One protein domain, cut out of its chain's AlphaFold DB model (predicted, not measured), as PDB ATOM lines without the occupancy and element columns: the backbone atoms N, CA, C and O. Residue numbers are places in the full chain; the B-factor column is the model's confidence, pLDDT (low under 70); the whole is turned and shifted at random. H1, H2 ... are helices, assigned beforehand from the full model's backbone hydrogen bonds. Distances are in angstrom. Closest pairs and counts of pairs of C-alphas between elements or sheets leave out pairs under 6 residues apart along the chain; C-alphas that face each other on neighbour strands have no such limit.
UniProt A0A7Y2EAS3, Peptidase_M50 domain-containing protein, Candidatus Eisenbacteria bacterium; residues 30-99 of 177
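This is residues 30 to 99 of the 177 residues of the protein "Peptidase_M50 domain-containing protein" of Candidatus Eisenbacteria bacterium (UniProt A0A7Y2EAS3). A long helix, H1, is crossed at its middle by H3, the second arm of a V-shaped helical hairpin whose first arm, H2, stands on the far side of H3 from H1. The printed part has 70 residues with three named helices, H1, H2 and H3 in that order, and no named strand: all helix. It is only just compact, close to loose, with a radius of gyration of the C-alphas of 13.1 A and spans of 35 by 31 by 19 A.

H1, residues 30 to 52, and H2, residues 64 to 77, are apart. H3, residues 79 to 97, touches H2 at a shallow tilt of 28 degrees, opposite ways, a helical hairpin; they touch with residues 71 to 75 of H2 and 81 to 85 of H3 alone, the closest C-alphas being those of Ala 74 and Leu 82, 4.7 A apart. H1, with residues 37 to 45, touches residues 87 to 95 of H3 at a steep tilt of 54 degrees, the same way; the closest C-alphas, of Val 41 and Val 91, are 6.0 A apart. In H1, H2 and H3 every O i to N i+4 pair is within hydrogen-bond range.

H1 begins at C-alpha 30, (128.214, 174.747, 179.658), and is 32.7 A long. H2 measures 19.9 A. H3, 26.3 A, ends at C-alpha 97, (149.402, 183.553, 181.923).

The C-alphas farthest apart, of Val 30 and Gly 54, are 35.8 A apart. The printed part has no cut. The link from H1 to H2, 11 residues, is long; that from H2 to H3 is tight. Residues 58 to 60 have pLDDT under 70.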
ATOM      1  N   VAL A  30     127.419 173.603 179.176       89.81
ATOM      2  CA  VAL A  30     128.214 174.747 179.658       89.81
ATOM      3  C   VAL A  30     128.406 174.681 181.172       89.81
ATOM      4  O   VAL A  30     129.527 174.821 181.644       89.81
ATOM      5  N   LYS A  31     127.359 174.406 181.959       92.88
ATOM      6  CA  LYS A  31     127.499 174.306 183.425       92.88
ATOM      7  C   LYS A  31     128.449 173.189 183.846       92.88
ATOM      8  O   LYS A  31     129.270 173.392 184.739       92.88
ATOM      9  N   VAL A  32     128.314 172.014 183.236       90.19
ATOM     10  CA  VAL A  32     129.162 170.853 183.527       90.19
ATOM     11  C   VAL A  32     130.604 171.137 183.102       90.19
ATOM     12  O   VAL A  32     131.516 170.943 183.902       90.19
ATOM     13  N   GLY A  33     130.803 171.684 181.901       89.12
ATOM     14  CA  GLY A  33     132.112 172.076 181.382       89.12
ATOM     15  C   GLY A  33     132.799 173.130 182.249       89.12
ATOM     16  O   GLY A  33     133.958 172.956 182.611       89.12
ATOM     17  N   THR A  34     132.082 174.174 182.676       93.00
ATOM     18  CA  THR A  34     132.624 175.199 183.582       93.00
ATOM     19  C   THR A  34     133.039 174.597 184.920       93.00
ATOM     20  O   THR A  34     134.104 174.929 185.433       93.00
ATOM     21  N   ARG A  35     132.250 173.677 185.491       93.25
ATOM     22  CA  ARG A  35     132.639 172.973 186.725       93.25
ATOM     23  C   ARG A  35     133.900 172.135 186.523       93.25
ATOM     24  O   ARG A  35     134.799 172.210 187.353       93.25
ATOM     25  N   ALA A  36     133.983 171.385 185.425       90.12
ATOM     26  CA  ALA A  36     135.168 170.600 185.089       90.12
ATOM     27  C   ALA A  36     136.410 171.493 184.926       90.12
ATOM     28  O   ALA A  36     137.462 171.189 185.483       90.12
ATOM     29  N   ALA A  37     136.268 172.635 184.247       92.44
ATOM     30  CA  ALA A  37     137.334 173.617 184.102       92.44
ATOM     31  C   ALA A  37     137.774 174.188 185.459       92.44
ATOM     32  O   ALA A  37     138.965 174.218 185.741       92.44
ATOM     33  N   LEU A  38     136.842 174.572 186.338       94.00
ATOM     34  CA  LEU A  38     137.168 175.092 187.675       94.00
ATOM     35  C   LEU A  38     137.904 174.062 188.544       94.00
ATOM     36  O   LEU A  38     138.854 174.413 189.243       94.00
ATOM     37  N   LEU A  39     137.501 172.790 188.480       93.44
ATOM     38  CA  LEU A  39     138.216 171.707 189.158       93.44
ATOM     39  C   LEU A  39     139.630 171.540 188.592       93.44
ATOM     40  O   LEU A  39     140.590 171.454 189.357       93.44
ATOM     41  N   ALA A  40     139.769 171.550 187.264       91.69
ATOM     42  CA  ALA A  40     141.068 171.482 186.603       91.69
ATOM     43  C   ALA A  40     141.980 172.640 187.026       91.69
ATOM     44  O   ALA A  40     143.141 172.405 187.344       91.69
ATOM     45  N   VAL A  41     141.450 173.862 187.130       93.50
ATOM     46  CA  VAL A  41     142.196 175.039 187.603       93.50
ATOM     47  C   VAL A  41     142.764 174.805 189.002       93.50
ATOM     48  O   VAL A  41     143.959 175.011 189.216       93.50
ATOM     49  N   GLY A  42     141.942 174.330 189.941       92.88
ATOM     50  CA  GLY A  42     142.389 174.011 191.301       92.88
ATOM     51  C   GLY A  42     143.514 172.971 191.321       92.88
ATOM     52  O   GLY A  42     144.540 173.177 191.973       92.88
ATOM     53  N   MET A  43     143.371 171.897 190.540       90.12
ATOM     54  CA  MET A  43     144.405 170.863 190.405       90.12
ATOM     55  C   MET A  43     145.700 171.407 189.786       90.12
ATOM     56  O   MET A  43     146.796 171.035 190.211       90.12
ATOM     57  N   THR A  44     145.603 172.314 188.811       90.50
ATOM     58  CA  THR A  44     146.766 172.961 188.194       90.50
ATOM     59  C   THR A  44     147.509 173.842 189.194       90.50
ATOM     60  O   THR A  44     148.730 173.732 189.291       90.50
ATOM     61  N   PHE A  45     146.806 174.653 189.991       90.56
ATOM     62  CA  PHE A  45     147.438 175.445 191.052       90.56
ATOM     63  C   PHE A  45     148.141 174.562 192.086       90.56
ATOM     64  O   PHE A  45     149.284 174.843 192.449       90.56
ATOM     65  N   GLN A  46     147.505 173.470 192.518       88.88
ATOM     66  CA  GLN A  46     148.122 172.515 193.439       88.88
ATOM     67  C   GLN A  46     149.379 171.872 192.836       88.88
ATOM     68  O   GLN A  46     150.404 171.768 193.506       88.88
ATOM     69  N   SER A  47     149.324 171.496 191.557       86.56
ATOM     70  CA  SER A  47     150.459 170.912 190.834       86.56
ATOM     71  C   SER A  47     151.631 171.892 190.741       86.56
ATOM     72  O   SER A  47     152.761 171.535 191.070       86.56
ATOM     73  N   ILE A  48     151.372 173.152 190.378       86.56
ATOM     74  CA  ILE A  48     152.397 174.206 190.347       86.56
ATOM     75  C   ILE A  48     152.975 174.441 191.748       86.56
ATOM     76  O   ILE A  48     154.193 174.479 191.907       86.56
ATOM     77  N   GLY A  49     152.129 174.527 192.778       86.81
ATOM     78  CA  GLY A  49     152.580 174.669 194.165       86.81
ATOM     79  C   GLY A  49     153.473 173.509 194.617       86.81
ATOM     80  O   GLY A  49     154.494 173.734 195.270       86.81
ATOM     81  N   SER A  50     153.152 172.277 194.216       85.69
ATOM     82  CA  SER A  50     153.970 171.095 194.523       85.69
ATOM     83  C   SER A  50     155.345 171.124 193.844       85.69
ATOM     84  O   SER A  50     156.330 170.697 194.441       85.69
ATOM     85  N   LEU A  51     155.445 171.693 192.638       83.94
ATOM     86  CA  LEU A  51     156.722 171.891 191.945       83.94
ATOM     87  C   LEU A  51     157.586 172.944 192.646       83.94
ATOM     88  O   LEU A  51     158.786 172.746 192.805       83.94
ATOM     89  N   VAL A  52     156.978 174.045 193.101       84.06
ATOM     90  CA  VAL A  52     157.690 175.126 193.807       84.06
ATOM     91  C   VAL A  52     158.164 174.680 195.193       84.06
ATOM     92  O   VAL A  52     159.249 175.055 195.624       84.06
ATOM     93  N   THR A  53     157.376 173.856 195.885       87.88
ATOM     94  CA  THR A  53     157.707 173.327 197.222       87.88
ATOM     95  C   THR A  53     158.611 172.089 197.190       87.88
ATOM     96  O   THR A  53     158.989 171.586 198.245       87.88
ATOM     97  N   GLY A  54     158.979 171.594 196.002       80.94
ATOM     98  CA  GLY A  54     159.841 170.419 195.831       80.94
ATOM     99  C   GLY A  54     159.147 169.071 196.057       80.94
ATOM    100  O   GLY A  54     159.813 168.041 196.061       80.94
ATOM    101  N   GLY A  55     157.820 169.054 196.218       76.75
ATOM    102  CA  GLY A  55     157.023 167.826 196.315       76.75
ATOM    103  C   GLY A  55     156.891 167.067 194.988       76.75
ATOM    104  O   GLY A  55     156.552 165.886 194.991       76.75
ATOM    105  N   ALA A  56     157.179 167.726 193.862       74.31
ATOM    106  CA  ALA A  56     157.207 167.130 192.531       74.31
ATOM    107  C   ALA A  56     158.560 167.374 191.847       74.31
ATOM    108  O   ALA A  56     159.149 168.451 191.944       74.31
ATOM    109  N   SER A  57     159.055 166.367 191.125       72.00
ATOM    110  CA  SER A  57     160.318 166.465 190.392       72.00
ATOM    111  C   SER A  57     160.133 167.262 189.102       72.00
ATOM    112  O   SER A  57     159.191 167.022 188.344       72.00
ATOM    113  N   LEU A  58     161.102 168.120 188.760       67.50
ATOM    114  CA  LEU A  58     161.146 168.821 187.466       67.50
ATOM    115  C   LEU A  58     161.120 167.855 186.267       67.50
ATOM    116  O   LEU A  58     160.736 168.239 185.166       67.50
ATOM    117  N   SER A  59     161.481 166.582 186.464       66.62
ATOM    118  CA  SER A  59     161.382 165.553 185.424       66.62
ATOM    119  C   SER A  59     159.943 165.196 185.031       66.62
ATOM    120  O   SER A  59     159.761 164.580 183.977       66.62
ATOM    121  N   GLN A  60     158.960 165.537 185.874       66.19
ATOM    122  CA  GLN A  60     157.526 165.318 185.655       66.19
ATOM    123  C   GLN A  60     156.880 166.449 184.843       66.19
ATOM    124  O   GLN A  60     155.757 166.294 184.372       66.19
ATOM    125  N   VAL A  61     157.585 167.565 184.628       73.00
ATOM    126  CA  VAL A  61     157.107 168.647 183.765       73.00
ATOM    127  C   VAL A  61     157.270 168.235 182.299       73.00
ATOM    128  O   VAL A  61     158.376 167.967 181.808       73.00
ATOM    129  N   SER A  62     156.142 168.161 181.594       77.81
ATOM    130  CA  SER A  62     156.097 167.912 180.153       77.81
ATOM    131  C   SER A  62     156.723 169.084 179.402       77.81
ATOM    132  O   SER A  62     156.301 170.225 179.567       77.81
ATOM    133  N   GLY A  63     157.728 168.805 178.571       84.69
ATOM    134  CA  GLY A  63     158.276 169.804 177.653       84.69
ATOM    135  C   GLY A  63     157.552 169.814 176.301       84.69
ATOM    136  O   GLY A  63     156.649 168.998 176.086       84.69
ATOM    137  N   PRO A  64     157.927 170.720 175.378       87.25
ATOM    138  CA  PRO A  64     157.256 170.896 174.089       87.25
ATOM    139  C   PRO A  64     157.110 169.605 173.275       87.25
ATOM    140  O   PRO A  64     156.043 169.333 172.731       87.25
ATOM    141  N   VAL A  65     158.143 168.762 173.238       88.38
ATOM    142  CA  VAL A  65     158.119 167.492 172.498       88.38
ATOM    143  C   VAL A  65     157.165 166.494 173.155       88.38
ATOM    144  O   VAL A  65     156.466 165.752 172.465       88.38
ATOM    145  N   ALA A  66     157.086 166.477 174.487       86.50
ATOM    146  CA  ALA A  66     156.112 165.655 175.202       86.50
ATOM    147  C   ALA A  66     154.673 166.135 174.951       86.50
ATOM    148  O   ALA A  66     153.783 165.307 174.775       86.50
ATOM    149  N   ILE A  67     154.449 167.452 174.865       90.25
ATOM    150  CA  ILE A  67     153.140 168.039 174.534       90.25
ATOM    151  C   ILE A  67     152.712 167.644 173.113       90.25
ATOM    152  O   ILE A  67     151.564 167.251 172.920       90.25
ATOM    153  N   ILE A  68     153.627 167.677 172.137       91.88
ATOM    154  CA  ILE A  68     153.356 167.247 170.752       91.88
ATOM    155  C   ILE A  68     153.003 165.753 170.694       91.88
ATOM    156  O   ILE A  68     152.065 165.353 170.008       91.88
ATOM    157  N   GLN A  69     153.732 164.907 171.422       91.38
ATOM    158  CA  GLN A  69     153.434 163.473 171.463       91.38
ATOM    159  C   GLN A  69     152.090 163.191 172.139       91.38
ATOM    160  O   GLN A  69     151.298 162.398 171.628       91.38
ATOM    161  N   ALA A  70     151.812 163.862 173.258       91.62
ATOM    162  CA  ALA A  70     150.557 163.725 173.984       91.62
ATOM    163  C   ALA A  70     149.359 164.200 173.150       91.62
ATOM    164  O   ALA A  70     148.330 163.526 173.139       91.62
ATOM    165  N   SER A  71     149.497 165.298 172.399       93.88
ATOM    166  CA  SER A  71     148.436 165.779 171.508       93.88
ATOM    167  C   SER A  71     148.170 164.798 170.364       93.88
ATOM    168  O   SER A  71     147.014 164.493 170.073       93.88
ATOM    169  N   GLY A  72     149.224 164.227 169.771       95.31
ATOM    170  CA  GLY A  72     149.106 163.185 168.751       95.31
ATOM    171  C   GLY A  72     148.449 161.908 169.281       95.31
ATOM    172  O   GLY A  72     147.618 161.313 168.596       95.31
ATOM    173  N   ALA A  73     148.779 161.496 170.509       95.31
ATOM    174  CA  ALA A  73     148.137 160.364 171.171       95.31
ATOM    175  C   ALA A  73     146.653 160.639 171.465       95.31
ATOM    176  O   ALA A  73     145.807 159.798 171.163       95.31
ATOM    177  N   ALA A  74     146.322 161.829 171.974       95.50
ATOM    178  CA  ALA A  74     144.947 162.241 172.240       95.50
ATOM    179  C   ALA A  74     144.105 162.289 170.955       95.50
ATOM    180  O   ALA A  74     142.991 161.775 170.932       95.50
ATOM    181  N   ALA A  75     144.661 162.820 169.862       96.62
ATOM    182  CA  ALA A  75     143.995 162.848 168.563       96.62
ATOM    183  C   ALA A  75     143.693 161.436 168.029       96.62
ATOM    184  O   ALA A  75     142.610 161.198 167.498       96.62
ATOM    185  N   LYS A  76     144.619 160.483 168.207       96.94
ATOM    186  CA  LYS A  76     144.415 159.073 167.826       96.94
ATOM    187  C   LYS A  76     143.390 158.355 168.708       96.94
ATOM    188  O   LYS A  76     142.722 157.447 168.229       96.94
ATOM    189  N   ALA A  77     143.275 158.747 169.977       94.81
ATOM    190  CA  ALA A  77     142.332 158.165 170.930       94.81
ATOM    191  C   ALA A  77     140.877 158.630 170.720       94.81
ATOM    192  O   ALA A  77     139.959 158.009 171.251       94.81
ATOM    193  N   GLY A  78     140.656 159.686 169.931       94.69
ATOM    194  CA  GLY A  78     139.333 160.174 169.547       94.69
ATOM    195  C   GLY A  78     139.007 161.568 170.086       94.69
ATOM    196  O   GLY A  78     139.783 162.187 170.813       94.69
ATOM    197  N   VAL A  79     137.832 162.077 169.705       93.56
ATOM    198  CA  VAL A  79     137.420 163.467 169.978       93.56
ATOM    199  C   VAL A  79     137.309 163.749 171.477       93.56
ATOM    200  O   VAL A  79     137.771 164.794 171.925       93.56
ATOM    201  N   ASP A  80     136.778 162.813 172.264       90.81
ATOM    202  CA  ASP A  80     136.632 162.993 173.714       90.81
ATOM    203  C   ASP A  80     137.994 163.146 174.411       90.81
ATOM    204  O   ASP A  80     138.183 164.023 175.257       90.81
ATOM    205  N   ALA A  81     138.981 162.331 174.021       92.50
ATOM    206  CA  ALA A  81     140.343 162.415 174.542       92.50
ATOM    207  C   ALA A  81     141.040 163.709 174.101       92.50
ATOM    208  O   ALA A  81     141.716 164.353 174.906       92.50
ATOM    209  N   LEU A  82     140.841 164.124 172.848       94.75
ATOM    210  CA  LEU A  82     141.389 165.369 172.320       94.75
ATOM    211  C   LEU A  82     140.810 166.604 173.024       94.75
ATOM    212  O   LEU A  82     141.563 167.514 173.364       94.75
ATOM    213  N   LEU A  83     139.501 166.629 173.288       93.12
ATOM    214  CA  LEU A  83     138.845 167.712 174.027       93.12
ATOM    215  C   LEU A  83     139.315 167.772 175.481       93.12
ATOM    216  O   LEU A  83     139.575 168.861 175.988       93.12
ATOM    217  N   ASN A  84     139.490 166.623 176.137       91.94
ATOM    218  CA  ASN A  84     140.068 166.575 177.481       91.94
ATOM    219  C   ASN A  84     141.522 167.063 177.493       91.94
ATOM    220  O   ASN A  84     141.901 167.849 178.357       91.94
ATOM    221  N   PHE A  85     142.337 166.655 176.520       93.81
ATOM    222  CA  PHE A  85     143.698 167.166 176.382       93.81
ATOM    223  C   PHE A  85     143.712 168.687 176.173       93.81
ATOM    224  O   PHE A  85     144.461 169.395 176.846       93.81
ATOM    225  N   ALA A  86     142.850 169.198 175.290       94.62
ATOM    226  CA  ALA A  86     142.706 170.629 175.051       94.62
ATOM    227  C   ALA A  86     142.286 171.372 176.326       94.62
ATOM    228  O   ALA A  86     142.905 172.378 176.654       94.62
ATOM    229  N   LEU A  87     141.322 170.847 177.093       94.12
ATOM    230  CA  LEU A  87     140.921 171.395 178.391       94.12
ATOM    231  C   LEU A  87     142.129 171.543 179.326       94.12
ATOM    232  O   LEU A  87     142.354 172.627 179.865       94.12
ATOM    233  N   TYR A  88     142.927 170.484 179.491       91.94
ATOM    234  CA  TYR A  88     144.097 170.515 180.370       91.94
ATOM    235  C   TYR A  88     145.146 171.535 179.914       91.94
ATOM    236  O   TYR A  88     145.640 172.305 180.739       91.94
ATOM    237  N   ILE A  89     145.471 171.585 178.616       93.00
ATOM    238  CA  ILE A  89     146.439 172.556 178.083       93.00
ATOM    239  C   ILE A  89     145.908 173.988 178.203       93.00
ATOM    240  O   ILE A  89     146.648 174.873 178.624       93.00
ATOM    241  N   SER A  90     144.634 174.230 177.892       94.50
ATOM    242  CA  SER A  90     144.013 175.551 178.016       94.50
ATOM    243  C   SER A  90     144.027 176.053 179.456       94.50
ATOM    244  O   SER A  90     144.393 177.202 179.695       94.50
ATOM    245  N   VAL A  91     143.684 175.197 180.422       94.44
ATOM    246  CA  VAL A  91     143.732 175.545 181.847       94.44
ATOM    247  C   VAL A  91     145.166 175.816 182.297       94.44
ATOM    248  O   VAL A  91     145.403 176.807 182.986       94.44
ATOM    249  N   ALA A  92     146.132 174.995 181.877       90.69
ATOM    250  CA  ALA A  92     147.538 175.228 182.191       90.69
ATOM    251  C   ALA A  92     148.009 176.591 181.661       90.69
ATOM    252  O   ALA A  92     148.535 177.388 182.435       90.69
ATOM    253  N   LEU A  93     147.764 176.894 180.382       92.12
ATOM    254  CA  LEU A  93     148.122 178.181 179.775       92.12
ATOM    255  C   LEU A  93     147.438 179.357 180.474       92.12
ATOM    256  O   LEU A  93     148.089 180.360 180.739       92.12
ATOM    257  N   MET A  94     146.157 179.220 180.828       93.44
ATOM    258  CA  MET A  94     145.437 180.238 181.591       93.44
ATOM    259  C   MET A  94     146.126 180.514 182.932       93.44
ATOM    260  O   MET A  94     146.402 181.664 183.256       93.44
ATOM    261  N   VAL A  95     146.437 179.470 183.707       92.06
ATOM    262  CA  VAL A  95     147.085 179.620 185.019       92.06
ATOM    263  C   VAL A  95     148.491 180.208 184.884       92.06
ATOM    264  O   VAL A  95     148.836 181.114 185.640       92.06
ATOM    265  N   PHE A  96     149.287 179.756 183.910       89.19
ATOM    266  CA  PHE A  96     150.614 180.318 183.642       89.19
ATOM    267  C   PHE A  96     150.546 181.792 183.215       89.19
ATOM    268  O   PHE A  96     151.342 182.597 183.700       89.19
ATOM    269  N   ASN A  97     149.581 182.169 182.372       91.62
ATOM    270  CA  ASN A  97     149.402 183.553 181.923       91.62
ATOM    271  C   ASN A  97     148.925 184.489 183.035       91.62
ATOM    272  O   ASN A  97     149.188 185.685 182.962       91.62
ATOM    273  N   LEU A  98     148.271 183.968 184.073       92.12
ATOM    274  CA  LEU A  98     147.852 184.739 185.246       92.12
ATOM    275  C   LEU A  98     148.987 185.014 186.244       92.12
ATOM    276  O   LEU A  98     148.786 185.772 187.195       92.12
ATOM    277  N   LEU A  99     150.168 184.418 186.058       91.00
ATOM    278  CA  LEU A  99     151.304 184.673 186.936       91.00
ATOM    279  C   LEU A  99     151.762 186.141 186.834       91.00
ATOM    280  O   LEU A  99     151.693 186.739 185.757       91.00
TER     281      LEU A  99